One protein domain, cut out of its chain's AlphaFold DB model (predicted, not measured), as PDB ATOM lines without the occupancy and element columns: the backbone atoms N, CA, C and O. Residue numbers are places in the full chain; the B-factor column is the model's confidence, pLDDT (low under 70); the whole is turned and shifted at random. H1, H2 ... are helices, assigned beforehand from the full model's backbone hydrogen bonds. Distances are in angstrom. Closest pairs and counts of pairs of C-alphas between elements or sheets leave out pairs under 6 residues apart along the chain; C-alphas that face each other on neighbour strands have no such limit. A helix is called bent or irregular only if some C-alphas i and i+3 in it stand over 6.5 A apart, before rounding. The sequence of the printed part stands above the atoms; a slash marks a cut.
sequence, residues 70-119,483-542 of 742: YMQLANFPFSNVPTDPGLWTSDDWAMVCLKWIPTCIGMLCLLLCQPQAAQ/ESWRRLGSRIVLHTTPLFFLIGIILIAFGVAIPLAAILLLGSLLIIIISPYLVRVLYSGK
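AT A GLANCE: This is residues 70 to 119 and 483 to 542 of the 742 residues of an uncharacterized protein of Pochonia chlamydosporia 123 (UniProt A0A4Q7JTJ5). Two helical hairpins, H3b with H4a and H1 with H2, make the ends of an elongated body, and H4b packs between H1 and H3a. The printed part, 110 residues with helices H1 to H4, is all helix and only just compact, close to loose, with radius of gyration of the C-alphas 15.7 A and spans 50 by 33 by 22 A.

IN THESE COORDINATES: H4, residues 514 to 539, and H3, 485 to 509, were each assigned as one helix by hydrogen bonds but are bent: C-alphas 529 and 532 are 7.5 A apart, 495 and 498 6.7 A. H4a, 514 to 529, measures 22.5 A from (10.098, -22.406, 36.159); H4b, 532 to 539, 11.0 A; H3a, 485 to 495, 15.4 A; H3b, 498 to 509, 16.5 A. H2, 90 to 113, 35.0 A, has a kink of 31 degrees near residue 102. H1, 70 to 78, 13.9 A from (-21.209, -16.617, 37.002), is irregular: C-alphas 74 and 77 are 7.1 A apart.

HOW THE PARTS SIT: H4a and H3b form a hairpin, closest C-alphas Ala 517 and Gly 504, 4.5 A, opposite ways at 35.3 degrees, only just steep. H4b touches H1, closest C-alphas Pro 532 and Ala 74, 4.5 A, and H3a, Leu 538 and Arg 487, 5.0 A. H1 and H2 form a hairpin at a shallow tilt of 16 degrees, closest C-alphas Pro 77 and Val 96, 4.8 A. H2 touches H4a with residues 101 to 108 alone, closest C-alphas Cys 104 and Ile 529, 5.7 A. Every O i to N i+4 pair is within hydrogen-bond range in H3a, H3b, H4a and H4b, but 3 of 5 in H1 and 18 of 20 in H2.

THE WHOLE: The farthest C-alphas, Leu 87 and Phe 510, are 50.4 A apart. Residues 120 to 482 are cut out, with 14.0 A between C-alphas 119 and 483. The link H1 to H2 is long. Residues 83, 85 and 114 to 119 have pLDDT under 70.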
ATOM      1  N   TYR A  70     -21.976 -15.930  35.944       81.69
ATOM      2  CA  TYR A  70     -21.209 -16.617  37.002       81.69
ATOM      3  C   TYR A  70     -22.069 -17.592  37.818       81.69
ATOM      4  O   TYR A  70     -21.638 -18.701  38.124       81.69
ATOM      5  N   MET A  71     -23.281 -17.173  38.179       82.50
ATOM      6  CA  MET A  71     -24.198 -17.937  39.019       82.50
ATOM      7  C   MET A  71     -24.967 -18.976  38.189       82.50
ATOM      8  O   MET A  71     -25.173 -20.090  38.663       82.50
ATOM      9  N   GLN A  72     -25.284 -18.679  36.919       85.38
ATOM     10  CA  GLN A  72     -25.778 -19.691  35.973       85.38
ATOM     11  C   GLN A  72     -24.765 -20.835  35.790       85.38
ATOM     12  O   GLN A  72     -25.135 -22.001  35.907       85.38
ATOM     13  N   LEU A  73     -23.481 -20.518  35.570       87.19
ATOM     14  CA  LEU A  73     -22.406 -21.510  35.479       87.19
ATOM     15  C   LEU A  73     -22.232 -22.267  36.799       87.19
ATOM     16  O   LEU A  73     -22.251 -23.492  36.800       87.19
ATOM     17  N   ALA A  74     -22.125 -21.572  37.933       86.50
ATOM     18  CA  ALA A  74     -21.926 -22.216  39.231       86.50
ATOM     19  C   ALA A  74     -23.075 -23.165  39.633       86.50
ATOM     20  O   ALA A  74     -22.838 -24.149  40.336       86.50
ATOM     21  N   ASN A  75     -24.300 -22.909  39.159       86.12
ATOM     22  CA  ASN A  75     -25.453 -23.784  39.367       86.12
ATOM     23  C   ASN A  75     -25.649 -24.832  38.252       86.12
ATOM     24  O   ASN A  75     -26.373 -25.804  38.471       86.12
ATOM     25  N   PHE A  76     -24.979 -24.713  37.097       87.38
ATOM     26  CA  PHE A  76     -25.106 -25.660  35.982       87.38
ATOM     27  C   PHE A  76     -24.866 -27.133  36.373       87.38
ATOM     28  O   PHE A  76     -25.671 -27.965  35.946       87.38
ATOM     29  N   PRO A  77     -23.884 -27.505  37.225       86.56
ATOM     30  CA  PRO A  77     -23.732 -28.890  37.683       86.56
ATOM     31  C   PRO A  77     -24.972 -29.460  38.379       86.56
ATOM     32  O   PRO A  77     -25.263 -30.643  38.235       86.56
ATOM     33  N   PHE A  78     -25.725 -28.610  39.077       82.38
ATOM     34  CA  PHE A  78     -26.866 -28.981  39.915       82.38
ATOM     35  C   PHE A  78     -28.215 -28.884  39.180       82.38
ATOM     36  O   PHE A  78     -29.235 -29.289  39.720       82.38
ATOM     37  N   SER A  79     -28.229 -28.393  37.934       79.62
ATOM     38  CA  SER A  79     -29.444 -28.109  37.142       79.62
ATOM     39  C   SER A  79     -30.422 -29.275  36.928       79.62
ATOM     40  O   SER A  79     -31.583 -29.024  36.627       79.62
ATOM     41  N   ASN A  80     -29.974 -30.527  37.065       78.88
ATOM     42  CA  ASN A  80     -30.799 -31.724  36.841       78.88
ATOM     43  C   ASN A  80     -31.027 -32.544  38.123       78.88
ATOM     44  O   ASN A  80     -31.492 -33.675  38.034       78.88
ATOM     45  N   VAL A  81     -30.631 -32.029  39.287       78.44
ATOM     46  CA  VAL A  81     -30.532 -32.801  40.531       78.44
ATOM     47  C   VAL A  81     -31.449 -32.171  41.587       78.44
ATOM     48  O   VAL A  81     -31.539 -30.941  41.625       78.44
ATOM     49  N   PRO A  82     -32.134 -32.955  42.447       71.94
ATOM     50  CA  PRO A  82     -32.983 -32.407  43.503       71.94
ATOM     51  C   PRO A  82     -32.240 -31.417  44.408       71.94
ATOM     52  O   PRO A  82     -31.071 -31.617  44.738       71.94
ATOM     53  N   THR A  83     -32.931 -30.369  44.862       68.38
ATOM     54  CA  THR A  83     -32.353 -29.331  45.734       68.38
ATOM     55  C   THR A  83     -31.778 -29.909  47.034       68.38
ATOM     56  O   THR A  83     -30.759 -29.414  47.518       68.38
ATOM     57  N   ASP A  84     -32.388 -30.977  47.561       70.12
ATOM     58  CA  ASP A  84     -31.993 -31.639  48.806       70.12
ATOM     59  C   ASP A  84     -30.897 -32.702  48.588       70.12
ATOM     60  O   ASP A  84     -31.172 -33.748  47.989       70.12
ATOM     61  N   PRO A  85     -29.678 -32.525  49.144       66.88
ATOM     62  CA  PRO A  85     -28.568 -33.474  48.982       66.88
ATOM     63  C   PRO A  85     -28.829 -34.886  49.518       66.88
ATOM     64  O   PRO A  85     -28.142 -35.829  49.134       66.88
ATOM     65  N   GLY A  86     -29.808 -35.041  50.416       71.69
ATOM     66  CA  GLY A  86     -30.191 -36.336  50.987       71.69
ATOM     67  C   GLY A  86     -30.977 -37.245  50.036       71.69
ATOM     68  O   GLY A  86     -31.136 -38.422  50.340       71.69
ATOM     69  N   LEU A  87     -31.456 -36.720  48.900       77.62
ATOM     70  CA  LEU A  87     -32.238 -37.465  47.903       77.62
ATOM     71  C   LEU A  87     -31.409 -37.905  46.682       77.62
ATOM     72  O   LEU A  87     -31.963 -38.476  45.746       77.62
ATOM     73  N   TRP A  88     -30.103 -37.620  46.655       83.25
ATOM     74  CA  TRP A  88     -29.271 -37.825  45.467       83.25
ATOM     75  C   TRP A  88     -28.907 -39.296  45.263       83.25
ATOM     76  O   TRP A  88     -28.336 -39.950  46.139       83.25
ATOM     77  N   THR A  89     -29.182 -39.800  44.065       84.50
ATOM     78  CA  THR A  89     -28.779 -41.133  43.617       84.50
ATOM     79  C   THR A  89     -27.310 -41.156  43.171       84.50
ATOM     80  O   THR A  89     -26.663 -40.121  42.997       84.50
ATOM     81  N   SER A  90     -26.756 -42.353  42.944       83.56
ATOM     82  CA  SER A  90     -25.403 -42.490  42.381       83.56
ATOM     83  C   SER A  90     -25.282 -41.887  40.973       83.56
ATOM     84  O   SER A  90     -24.201 -41.425  40.599       83.56
ATOM     85  N   ASP A  91     -26.377 -41.867  40.212       84.25
ATOM     86  CA  ASP A  91     -26.419 -41.323  38.854       84.25
ATOM     87  C   ASP A  91     -26.444 -39.785  38.874       84.25
ATOM     88  O   ASP A  91     -25.787 -39.144  38.050       84.25
ATOM     89  N   ASP A  92     -27.096 -39.181  39.875       85.19
ATOM     90  CA  ASP A  92     -27.043 -37.734  40.120       85.19
ATOM     91  C   ASP A  92     -25.615 -37.271  40.424       85.19
ATOM     92  O   ASP A  92     -25.129 -36.308  39.828       85.19
ATOM     93  N   TRP A  93     -24.896 -37.991  41.293       85.38
ATOM     94  CA  TRP A  93     -23.486 -37.711  41.582       85.38
ATOM     95  C   TRP A  93     -22.605 -37.826  40.332       85.38
ATOM     96  O   TRP A  93     -21.776 -36.944  40.086       85.38
ATOM     97  N   ALA A  94     -22.810 -38.855  39.504       86.44
ATOM     98  CA  ALA A  94     -22.100 -38.999  38.234       86.44
ATOM     99  C   ALA A  94     -22.388 -37.824  37.278       86.44
ATOM    100  O   ALA A  94     -21.466 -37.286  36.659       86.44
ATOM    101  N   MET A  95     -23.643 -37.373  37.202       85.69
ATOM    102  CA  MET A  95     -24.065 -36.234  36.385       85.69
ATOM    103  C   MET A  95     -23.491 -34.895  36.881       85.69
ATOM    104  O   MET A  95     -23.045 -34.091  36.057       85.69
ATOM    105  N   VAL A  96     -23.431 -34.664  38.199       87.19
ATOM    106  CA  VAL A  96     -22.763 -33.488  38.789       87.19
ATOM    107  C   VAL A  96     -21.279 -33.496  38.437       87.19
ATOM    108  O   VAL A  96     -20.779 -32.497  37.922       87.19
ATOM    109  N   CYS A  97     -20.579 -34.618  38.639       87.56
ATOM    110  CA  CYS A  97     -19.160 -34.756  38.298       87.56
ATOM    111  C   CYS A  97     -18.893 -34.523  36.801       87.56
ATOM    112  O   CYS A  97     -17.958 -33.798  36.454       87.56
ATOM    113  N   LEU A  98     -19.736 -35.068  35.918       89.19
ATOM    114  CA  LEU A  98     -19.632 -34.873  34.469       89.19
ATOM    115  C   LEU A  98     -19.805 -33.399  34.071       89.19
ATOM    116  O   LEU A  98     -19.031 -32.885  33.264       89.19
ATOM    117  N   LYS A  99     -20.788 -32.700  34.654       91.12
ATOM    118  CA  LYS A  99     -21.030 -31.266  34.413       91.12
ATOM    119  C   LYS A  99     -20.025 -30.347  35.120       91.12
ATOM    120  O   LYS A  99     -19.874 -29.192  34.717       91.12
ATOM    121  N   TRP A 100     -19.311 -30.826  36.139       90.38
ATOM    122  CA  TRP A 100     -18.319 -30.036  36.875       90.38
ATOM    123  C   TRP A 100     -17.149 -29.607  35.984       90.38
ATOM    124  O   TRP A 100     -16.766 -28.441  35.985       90.38
ATOM    125  N   ILE A 101     -16.638 -30.522  35.155       88.12
ATOM    126  CA  ILE A 101     -15.497 -30.280  34.255       88.12
ATOM    127  C   ILE A 101     -15.752 -29.106  33.281       88.12
ATOM    128  O   ILE A 101     -14.973 -28.148  33.312       88.12
ATOM    129  N   PRO A 102     -16.824 -29.091  32.456       91.06
ATOM    130  CA  PRO A 102     -17.111 -27.949  31.586       91.06
ATOM    131  C   PRO A 102     -17.445 -26.677  32.377       91.06
ATOM    132  O   PRO A 102     -17.143 -25.582  31.906       91.06
ATOM    133  N   THR A 103     -17.986 -26.796  33.595       90.25
ATOM    134  CA  THR A 103     -18.218 -25.639  34.475       90.25
ATOM    135  C   THR A 103     -16.907 -24.992  34.912       90.25
ATOM    136  O   THR A 103     -16.782 -23.775  34.825       90.25
ATOM    137  N   CYS A 104     -15.899 -25.769  35.317       89.38
ATOM    138  CA  CYS A 104     -14.574 -25.249  35.668       89.38
ATOM    139  C   CYS A 104     -13.890 -24.548  34.485       89.38
ATOM    140  O   CYS A 104     -13.287 -23.492  34.667       89.38
ATOM    141  N   ILE A 105     -14.022 -25.093  33.270       87.50
ATOM    142  CA  ILE A 105     -13.499 -24.471  32.042       87.50
ATOM    143  C   ILE A 105     -14.236 -23.155  31.751       87.50
ATOM    144  O   ILE A 105     -13.597 -22.127  31.535       87.50
ATOM    145  N   GLY A 106     -15.573 -23.155  31.811       88.19
ATOM    146  CA  GLY A 106     -16.387 -21.951  31.628       88.19
ATOM    147  C   GLY A 106     -16.081 -20.866  32.663       88.19
ATOM    148  O   GLY A 106     -15.908 -19.706  32.300       88.19
ATOM    149  N   MET A 107     -15.928 -21.248  33.935       86.94
ATOM    150  CA  MET A 107     -15.527 -20.354  35.022       86.94
ATOM    151  C   MET A 107     -14.131 -19.763  34.802       86.94
ATOM    152  O   MET A 107     -13.959 -18.566  35.009       86.94
ATOM    153  N   LEU A 108     -13.155 -20.552  34.340       85.38
ATOM    154  CA  LEU A 108     -11.822 -20.051  33.993       85.38
ATOM    155  C   LEU A 108     -11.889 -19.002  32.877       85.38
ATOM    156  O   LEU A 108     -11.375 -17.897  33.043       85.38
ATOM    157  N   CYS A 109     -12.546 -19.321  31.758       85.25
ATOM    158  CA  CYS A 109     -12.708 -18.385  30.645       85.25
ATOM    159  C   CYS A 109     -13.407 -17.096  31.087       85.25
ATOM    160  O   CYS A 109     -12.975 -16.002  30.721       85.25
ATOM    161  N   LEU A 110     -14.464 -17.215  31.893       83.12
ATOM    162  CA  LEU A 110     -15.265 -16.076  32.311       83.12
ATOM    163  C   LEU A 110     -14.519 -15.192  33.322       83.12
ATOM    164  O   LEU A 110     -14.483 -13.986  33.117       83.12
ATOM    165  N   LEU A 111     -13.832 -15.768  34.317       80.81
ATOM    166  CA  LEU A 111     -12.985 -15.021  35.263       80.81
ATOM    167  C   LEU A 111     -11.773 -14.344  34.588       80.81
ATOM    168  O   LEU A 111     -11.291 -13.329  35.086       80.81
ATOM    169  N   LEU A 112     -11.273 -14.890  33.471       79.56
ATOM    170  CA  LEU A 112     -10.220 -14.264  32.657       79.56
ATOM    171  C   LEU A 112     -10.746 -13.102  31.800       79.56
ATOM    172  O   LEU A 112     -10.057 -12.095  31.657       79.56
ATOM    173  N   CYS A 113     -11.940 -13.236  31.213       77.81
ATOM    174  CA  CYS A 113     -12.498 -12.231  30.298       77.81
ATOM    175  C   CYS A 113     -13.250 -11.104  31.020       77.81
ATOM    176  O   CYS A 113     -13.276  -9.974  30.538       77.81
ATOM    177  N   GLN A 114     -13.877 -11.400  32.160       69.38
ATOM    178  CA  GLN A 114     -14.605 -10.442  32.985       69.38
ATOM    179  C   GLN A 114     -14.280 -10.696  34.469       69.38
ATOM    180  O   GLN A 114     -14.693 -11.706  35.030       69.38
ATOM    181  N   PRO A 115     -13.558  -9.781  35.141       60.88
ATOM    182  CA  PRO A 115     -13.311  -9.861  36.581       60.88
ATOM    183  C   PRO A 115     -14.337  -9.069  37.417       60.88
ATOM    184  O   PRO A 115     -14.131  -8.883  38.614       60.88
ATOM    185  N   GLN A 116     -15.407  -8.540  36.807       57.81
ATOM    186  CA  GLN A 116     -16.395  -7.684  37.480       57.81
ATOM    187  C   GLN A 116     -17.326  -8.477  38.413       57.81
ATOM    188  O   GLN A 116     -17.650  -9.635  38.164       57.81
ATOM    189  N   ALA A 117     -17.773  -7.841  39.499       57.06
ATOM    190  CA  ALA A 117     -18.638  -8.472  40.492       57.06
ATOM    191  C   ALA A 117     -20.002  -8.868  39.898       57.06
ATOM    192  O   ALA A 117     -20.640  -8.077  39.213       57.06
ATOM    193  N   ALA A 118     -20.498 -10.064  40.230       60.00
ATOM    194  CA  ALA A 118     -21.788 -10.568  39.746       60.00
ATOM    195  C   ALA A 118     -23.022  -9.942  40.443       60.00
ATOM    196  O   ALA A 118     -24.103 -10.522  40.410       60.00
ATOM    197  N   GLN A 119     -22.875  -8.800  41.120       65.06
ATOM    198  CA  GLN A 119     -23.993  -8.080  41.743       65.06
ATOM    199  C   GLN A 119     -24.615  -7.115  40.730       65.06
ATOM    200  O   GLN A 119     -23.913  -6.562  39.886       65.06
ATOM    201  N   GLU A 483     -20.849  -9.622  55.155       71.06
ATOM    202  CA  GLU A 483     -19.500 -10.075  54.841       71.06
ATOM    203  C   GLU A 483     -19.030 -11.052  55.920       71.06
ATOM    204  O   GLU A 483     -19.151 -10.809  57.122       71.06
ATOM    205  N   SER A 484     -18.525 -12.202  55.485       81.56
ATOM    206  CA  SER A 484     -17.971 -13.227  56.367       81.56
ATOM    207  C   SER A 484     -16.561 -13.560  55.916       81.56
ATOM    208  O   SER A 484     -16.266 -13.491  54.726       81.56
ATOM    209  N   TRP A 485     -15.697 -13.999  56.832       82.00
ATOM    210  CA  TRP A 485     -14.328 -14.409  56.494       82.00
ATOM    211  C   TRP A 485     -14.275 -15.458  55.368       82.00
ATOM    212  O   TRP A 485     -13.372 -15.422  54.537       82.00
ATOM    213  N   ARG A 486     -15.288 -16.336  55.274       83.88
ATOM    214  CA  ARG A 486     -15.437 -17.298  54.167       83.88
ATOM    215  C   ARG A 486     -15.783 -16.618  52.838       83.88
ATOM    216  O   ARG A 486     -15.187 -16.970  51.823       83.88
ATOM    217  N   ARG A 487     -16.704 -15.643  52.825       82.88
ATOM    218  CA  ARG A 487     -17.062 -14.862  51.621       82.88
ATOM    219  C   ARG A 487     -15.917 -13.956  51.170       82.88
ATOM    220  O   ARG A 487     -15.565 -13.989  49.997       82.88
ATOM    221  N   LEU A 488     -15.286 -13.234  52.097       84.44
ATOM    222  CA  LEU A 488     -14.126 -12.380  51.838       84.44
ATOM    223  C   LEU A 488     -12.951 -13.190  51.276       84.44
ATOM    224  O   LEU A 488     -12.410 -12.836  50.232       84.44
ATOM    225  N   GLY A 489     -12.612 -14.318  51.912       85.56
ATOM    226  CA  GLY A 489     -11.593 -15.242  51.412       85.56
ATOM    227  C   GLY A 489     -11.932 -15.778  50.019       85.56
ATOM    228  O   GLY A 489     -11.097 -15.701  49.123       85.56
ATOM    229  N   SER A 490     -13.173 -16.230  49.800       85.31
ATOM    230  CA  SER A 490     -13.635 -16.703  48.484       85.31
ATOM    231  C   SER A 490     -13.538 -15.613  47.412       85.31
ATOM    232  O   SER A 490     -13.068 -15.891  46.314       85.31
ATOM    233  N   ARG A 491     -13.914 -14.365  47.730       85.25
ATOM    234  CA  ARG A 491     -13.808 -13.208  46.830       85.25
ATOM    235  C   ARG A 491     -12.351 -12.927  46.453       85.25
ATOM    236  O   ARG A 491     -12.036 -12.874  45.268       85.25
ATOM    237  N   ILE A 492     -11.456 -12.800  47.436       85.31
ATOM    238  CA  ILE A 492     -10.022 -12.549  47.199       85.31
ATOM    239  C   ILE A 492      -9.417 -13.670  46.342       85.31
ATOM    240  O   ILE A 492      -8.754 -13.396  45.343       85.31
ATOM    241  N   VAL A 493      -9.686 -14.929  46.691       88.38
ATOM    242  CA  VAL A 493      -9.181 -16.106  45.971       88.38
ATOM    243  C   VAL A 493      -9.693 -16.144  44.526       88.38
ATOM    244  O   VAL A 493      -8.894 -16.304  43.604       88.38
ATOM    245  N   LEU A 494     -10.992 -15.929  44.294       85.56
ATOM    246  CA  LEU A 494     -11.579 -15.945  42.949       85.56
ATOM    247  C   LEU A 494     -11.057 -14.813  42.051       85.56
ATOM    248  O   LEU A 494     -10.755 -15.075  40.890       85.56
ATOM    249  N   HIS A 495     -10.899 -13.584  42.560       83.75
ATOM    250  CA  HIS A 495     -10.397 -12.465  41.746       83.75
ATOM    251  C   HIS A 495      -8.875 -12.504  41.511       83.75
ATOM    252  O   HIS A 495      -8.410 -11.993  40.496       83.75
ATOM    253  N   THR A 496      -8.080 -13.108  42.405       85.44
ATOM    254  CA  THR A 496      -6.611 -13.202  42.239       85.44
ATOM    255  C   THR A 496      -6.159 -14.411  41.412       85.44
ATOM    256  O   THR A 496      -5.110 -14.357  40.768       85.44
ATOM    257  N   THR A 497      -6.950 -15.486  41.360       88.31
ATOM    258  CA  THR A 497      -6.604 -16.723  40.632       88.31
ATOM    259  C   THR A 497      -6.310 -16.526  39.136       88.31
ATOM    260  O   THR A 497      -5.294 -17.056  38.682       88.31
ATOM    261  N   PRO A 498      -7.095 -15.750  38.357       86.19
ATOM    262  CA  PRO A 498      -6.814 -15.520  36.936       86.19
ATOM    263  C   PRO A 498      -5.476 -14.809  36.703       86.19
ATOM    264  O   PRO A 498      -4.759 -15.130  35.758       86.19
ATOM    265  N   LEU A 499      -5.101 -13.891  37.602       87.44
ATOM    266  CA  LEU A 499      -3.827 -13.178  37.543       87.44
ATOM    267  C   LEU A 499      -2.647 -14.135  37.773       87.44
ATOM    268  O   LEU A 499      -1.696 -14.130  36.995       87.44
ATOM    269  N   PHE A 500      -2.722 -15.001  38.790       89.19
ATOM    270  CA  PHE A 500      -1.685 -16.011  39.038       89.19
ATOM    271  C   PHE A 500      -1.589 -17.052  37.915       89.19
ATOM    272  O   PHE A 500      -0.481 -17.461  37.565       89.19
ATOM    273  N   PHE A 501      -2.718 -17.434  37.311       89.25
ATOM    274  CA  PHE A 501      -2.755 -18.324  36.150       89.25
ATOM    275  C   PHE A 501      -2.035 -17.700  34.940       89.25
ATOM    276  O   PHE A 501      -1.137 -18.320  34.372       89.25
ATOM    277  N   LEU A 502      -2.348 -16.444  34.595       88.56
ATOM    278  CA  LEU A 502      -1.689 -15.718  33.500       88.56
ATOM    279  C   LEU A 502      -0.189 -15.511  33.749       88.56
ATOM    280  O   LEU A 502       0.617 -15.789  32.862       88.56
ATOM    281  N   ILE A 503       0.202 -15.081  34.954       89.38
ATOM    282  CA  ILE A 503       1.618 -14.921  35.333       89.38
ATOM    283  C   ILE A 503       2.359 -16.261  35.226       89.38
ATOM    284  O   ILE A 503       3.471 -16.305  34.702       89.38
ATOM    285  N   GLY A 504       1.738 -17.360  35.659       88.75
ATOM    286  CA  GLY A 504       2.292 -18.706  35.533       88.75
ATOM    287  C   GLY A 504       2.537 -19.129  34.079       88.75
ATOM    288  O   GLY A 504       3.625 -19.612  33.766       88.75
ATOM    289  N   ILE A 505       1.575 -18.888  33.174       89.88
ATOM    290  CA  ILE A 505       1.738 -19.152  31.730       89.88
ATOM    291  C   ILE A 505       2.896 -18.325  31.160       89.88
ATOM    292  O   ILE A 505       3.754 -18.869  30.466       89.88
ATOM    293  N   ILE A 506       2.943 -17.026  31.470       91.00
ATOM    294  CA  ILE A 506       3.975 -16.100  30.983       91.00
ATOM    295  C   ILE A 506       5.370 -16.548  31.440       91.00
ATOM    296  O   ILE A 506       6.282 -16.646  30.623       91.00
ATOM    297  N   LEU A 507       5.542 -16.880  32.723       90.88
ATOM    298  CA  LEU A 507       6.832 -17.318  33.265       90.88
ATOM    299  C   LEU A 507       7.333 -18.623  32.621       90.88
ATOM    300  O   LEU A 507       8.520 -18.716  32.301       90.88
ATOM    301  N   ILE A 508       6.448 -19.596  32.354       90.69
ATOM    302  CA  ILE A 508       6.817 -20.799  31.587       90.69
ATOM    303  C   ILE A 508       7.178 -20.444  30.139       90.69
ATOM    304  O   ILE A 508       8.204 -20.912  29.649       90.69
ATOM    305  N   ALA A 509       6.388 -19.602  29.466       89.50
ATOM    306  CA  ALA A 509       6.616 -19.232  28.066       89.50
ATOM    307  C   ALA A 509       7.966 -18.525  27.838       89.50
ATOM    308  O   ALA A 509       8.604 -18.743  26.810       89.50
ATOM    309  N   PHE A 510       8.428 -17.723  28.804       89.81
ATOM    310  CA  PHE A 510       9.746 -17.077  28.773       89.81
ATOM    311  C   PHE A 510      10.867 -17.896  29.446       89.81
ATOM    312  O   PHE A 510      12.017 -17.461  29.447       89.81
ATOM    313  N   GLY A 511      10.571 -19.071  30.015       85.06
ATOM    314  CA  GLY A 511      11.557 -19.941  30.672       85.06
ATOM    315  C   GLY A 511      12.137 -19.396  31.988       85.06
ATOM    316  O   GLY A 511      13.174 -19.874  32.447       85.06
ATOM    317  N   VAL A 512      11.492 -18.405  32.609       84.12
ATOM    318  CA  VAL A 512      11.985 -17.717  33.814       84.12
ATOM    319  C   VAL A 512      11.309 -18.283  35.061       84.12
ATOM    320  O   VAL A 512      10.093 -18.424  35.109       84.12
ATOM    321  N   ALA A 513      12.094 -18.578  36.104       84.62
ATOM    322  CA  ALA A 513      11.592 -19.040  37.406       84.62
ATOM    323  C   ALA A 513      10.613 -20.238  37.325       84.62
ATOM    324  O   ALA A 513       9.645 -20.318  38.082       84.62
ATOM    325  N   ILE A 514      10.901 -21.200  36.440       85.75
ATOM    326  CA  ILE A 514      10.098 -22.406  36.159       85.75
ATOM    327  C   ILE A 514       9.477 -23.082  37.408       85.75
ATOM    328  O   ILE A 514       8.276 -23.347  37.368       85.75
ATOM    329  N   PRO A 515      10.193 -23.345  38.530       87.88
ATOM    330  CA  PRO A 515       9.565 -23.967  39.703       87.88
ATOM    331  C   PRO A 515       8.487 -23.089  40.358       87.88
ATOM    332  O   PRO A 515       7.459 -23.606  40.789       87.88
ATOM    333  N   LEU A 516       8.671 -21.764  40.389       88.25
ATOM    334  CA  LEU A 516       7.662 -20.825  40.888       88.25
ATOM    335  C   LEU A 516       6.451 -20.780  39.944       88.25
ATOM    336  O   LEU A 516       5.311 -20.814  40.401       88.25
ATOM    337  N   ALA A 517       6.695 -20.772  38.632       87.50
ATOM    338  CA  ALA A 517       5.647 -20.802  37.617       87.50
ATOM    339  C   ALA A 517       4.788 -22.079  37.704       87.50
ATOM    340  O   ALA A 517       3.560 -22.006  37.651       87.50
ATOM    341  N   ALA A 518       5.419 -23.238  37.920       87.94
ATOM    342  CA  ALA A 518       4.735 -24.513  38.119       87.94
ATOM    343  C   ALA A 518       3.856 -24.519  39.385       87.94
ATOM    344  O   ALA A 518       2.719 -24.986  39.334       87.94
ATOM    345  N   ILE A 519       4.341 -23.954  40.499       91.25
ATOM    346  CA  ILE A 519       3.561 -23.814  41.742       91.25
ATOM    347  C   ILE A 519       2.346 -22.898  41.528       91.25
ATOM    348  O   ILE A 519       1.239 -23.250  41.938       91.25
ATOM    349  N   LEU A 520       2.521 -21.754  40.854       90.12
ATOM    350  CA  LEU A 520       1.431 -20.813  40.566       90.12
ATOM    351  C   LEU A 520       0.360 -21.423  39.647       90.12
ATOM    352  O   LEU A 520      -0.834 -21.251  39.901       90.12
ATOM    353  N   LEU A 521       0.759 -22.173  38.615       89.44
ATOM    354  CA  LEU A 521      -0.177 -22.861  37.717       89.44
ATOM    355  C   LEU A 521      -0.923 -24.002  38.404       89.44
ATOM    356  O   LEU A 521      -2.137 -24.110  38.257       89.44
ATOM    357  N   LEU A 522      -0.230 -24.836  39.181       90.69
ATOM    358  CA  LEU A 522      -0.868 -25.952  39.876       90.69
ATOM    359  C   LEU A 522      -1.813 -25.448  40.981       90.69
ATOM    360  O   LEU A 522      -2.930 -25.948  41.109       90.69
ATOM    361  N   GLY A 523      -1.417 -24.405  41.719       89.50
ATOM    362  CA  GLY A 523      -2.266 -23.749  42.715       89.50
ATOM    363  C   GLY A 523      -3.508 -23.088  42.108       89.50
ATOM    364  O   GLY A 523      -4.616 -23.296  42.601       89.50
ATOM    365  N   SER A 524      -3.355 -22.346  41.006       89.50
ATOM    366  CA  SER A 524      -4.500 -21.738  40.313       89.50
ATOM    367  C   SER A 524      -5.431 -22.788  39.695       89.50
ATOM    368  O   SER A 524      -6.644 -22.652  39.833       89.50
ATOM    369  N   LEU A 525      -4.907 -23.877  39.119       89.19
ATOM    370  CA  LEU A 525      -5.719 -24.987  38.598       89.19
ATOM    371  C   LEU A 525      -6.561 -25.665  39.692       89.19
ATOM    372  O   LEU A 525      -7.743 -25.931  39.475       89.19
ATOM    373  N   LEU A 526      -5.997 -25.885  40.884       90.62
ATOM    374  CA  LEU A 526      -6.751 -26.398  42.036       90.62
ATOM    375  C   LEU A 526      -7.882 -25.445  42.449       90.62
ATOM    376  O   LEU A 526      -9.000 -25.890  42.702       90.62
ATOM    377  N   ILE A 527      -7.631 -24.132  42.467       88.38
ATOM    378  CA  ILE A 527      -8.674 -23.146  42.779       88.38
ATOM    379  C   ILE A 527      -9.749 -23.111  41.685       88.38
ATOM    380  O   ILE A 527     -10.929 -23.028  42.010       88.38
ATOM    381  N   ILE A 528      -9.385 -23.242  40.406       88.56
ATOM    382  CA  ILE A 528     -10.334 -23.328  39.281       88.56
ATOM    383  C   ILE A 528     -11.260 -24.546  39.436       88.56
ATOM    384  O   ILE A 528     -12.470 -24.417  39.236       88.56
ATOM    385  N   ILE A 529     -10.736 -25.696  39.876       90.19
ATOM    386  CA  ILE A 529     -11.537 -26.896  40.178       90.19
ATOM    387  C   ILE A 529     -12.542 -26.634  41.315       90.19
ATOM    388  O   ILE A 529     -13.675 -27.102  41.253       90.19
ATOM    389  N   ILE A 530     -12.166 -25.854  42.333       89.88
ATOM    390  CA  ILE A 530     -13.034 -25.523  43.481       89.88
ATOM    391  C   ILE A 530     -13.921 -24.285  43.188       89.88
ATOM    392  O   ILE A 530     -14.898 -24.025  43.893       89.88
ATOM    393  N   SER A 531     -13.645 -23.533  42.116       88.50
ATOM    394  CA  SER A 531     -14.276 -22.237  41.827       88.50
ATOM    395  C   SER A 531     -15.812 -22.241  41.751       88.50
ATOM    396  O   SER A 531     -16.394 -21.302  42.303       88.50
ATOM    397  N   PRO A 532     -16.515 -23.262  41.204       87.75
ATOM    398  CA  PRO A 532     -17.980 -23.245  41.177       87.75
ATOM    399  C   PRO A 532     -18.572 -23.307  42.594       87.75
ATOM    400  O   PRO A 532     -19.557 -22.632  42.893       87.75
ATOM    401  N   TYR A 533     -17.925 -24.039  43.510       87.81
ATOM    402  CA  TYR A 533     -18.299 -24.062  44.925       87.81
ATOM    403  C   TYR A 533     -18.039 -22.709  45.605       87.81
ATOM    404  O   TYR A 533     -18.916 -22.209  46.309       87.81
ATOM    405  N   LEU A 534     -16.886 -22.071  45.362       87.12
ATOM    406  CA  LEU A 534     -16.569 -20.752  45.936       87.12
ATOM    407  C   LEU A 534     -17.554 -19.664  45.482       87.12
ATOM    408  O   LEU A 534     -17.954 -18.828  46.293       87.12
ATOM    409  N   VAL A 535     -17.998 -19.690  44.220       84.62
ATOM    410  CA  VAL A 535     -19.034 -18.773  43.711       84.62
ATOM    411  C   VAL A 535     -20.366 -19.011  44.417       84.62
ATOM    412  O   VAL A 535     -20.993 -18.047  44.865       84.62
ATOM    413  N   ARG A 536     -20.776 -20.274  44.619       82.88
ATOM    414  CA  ARG A 536     -21.969 -20.569  45.428       82.88
ATOM    415  C   ARG A 536     -21.794 -20.076  46.868       82.88
ATOM    416  O   ARG A 536     -22.710 -19.443  47.374       82.88
ATOM    417  N   VAL A 537     -20.639 -20.260  47.515       83.56
ATOM    418  CA  VAL A 537     -20.371 -19.722  48.872       83.56
ATOM    419  C   VAL A 537     -20.458 -18.188  48.924       83.56
ATOM    420  O   VAL A 537     -20.918 -17.634  49.926       83.56
ATOM    421  N   LEU A 538     -20.048 -17.497  47.857       79.56
ATOM    422  CA  LEU A 538     -20.090 -16.040  47.779       79.56
ATOM    423  C   LEU A 538     -21.528 -15.497  47.678       79.56
ATOM    424  O   LEU A 538     -21.859 -14.555  48.398       79.56
ATOM    425  N   TYR A 539     -22.382 -16.110  46.848       77.31
ATOM    426  CA  TYR A 539     -23.723 -15.593  46.512       77.31
ATOM    427  C   TYR A 539     -24.915 -16.333  47.157       77.31
ATOM    428  O   TYR A 539     -26.050 -15.846  47.101       77.31
ATOM    429  N   SER A 540     -24.688 -17.479  47.806       74.69
ATOM    430  CA  SER A 540     -25.737 -18.237  48.514       74.69
ATOM    431  C   SER A 540     -25.930 -17.778  49.961       74.69
ATOM    432  O   SER A 540     -25.042 -17.175  50.571       74.69
ATOM    433  N   GLY A 541     -27.091 -18.110  50.530       75.50
ATOM    434  CA  GLY A 541     -27.484 -17.786  51.905       75.50
ATOM    435  C   GLY A 541     -28.454 -16.605  51.994       75.50
ATOM    436  O   GLY A 541     -28.889 -16.068  50.973       75.50
ATOM    437  N   LYS A 542     -28.800 -16.205  53.224       78.44
ATOM    438  CA  LYS A 542     -29.763 -15.121  53.479       78.44
ATOM    439  C   LYS A 542     -29.229 -13.759  53.011       78.44
ATOM    440  O   LYS A 542     -28.047 -13.445  53.206       78.44
TER     441      LYS A 542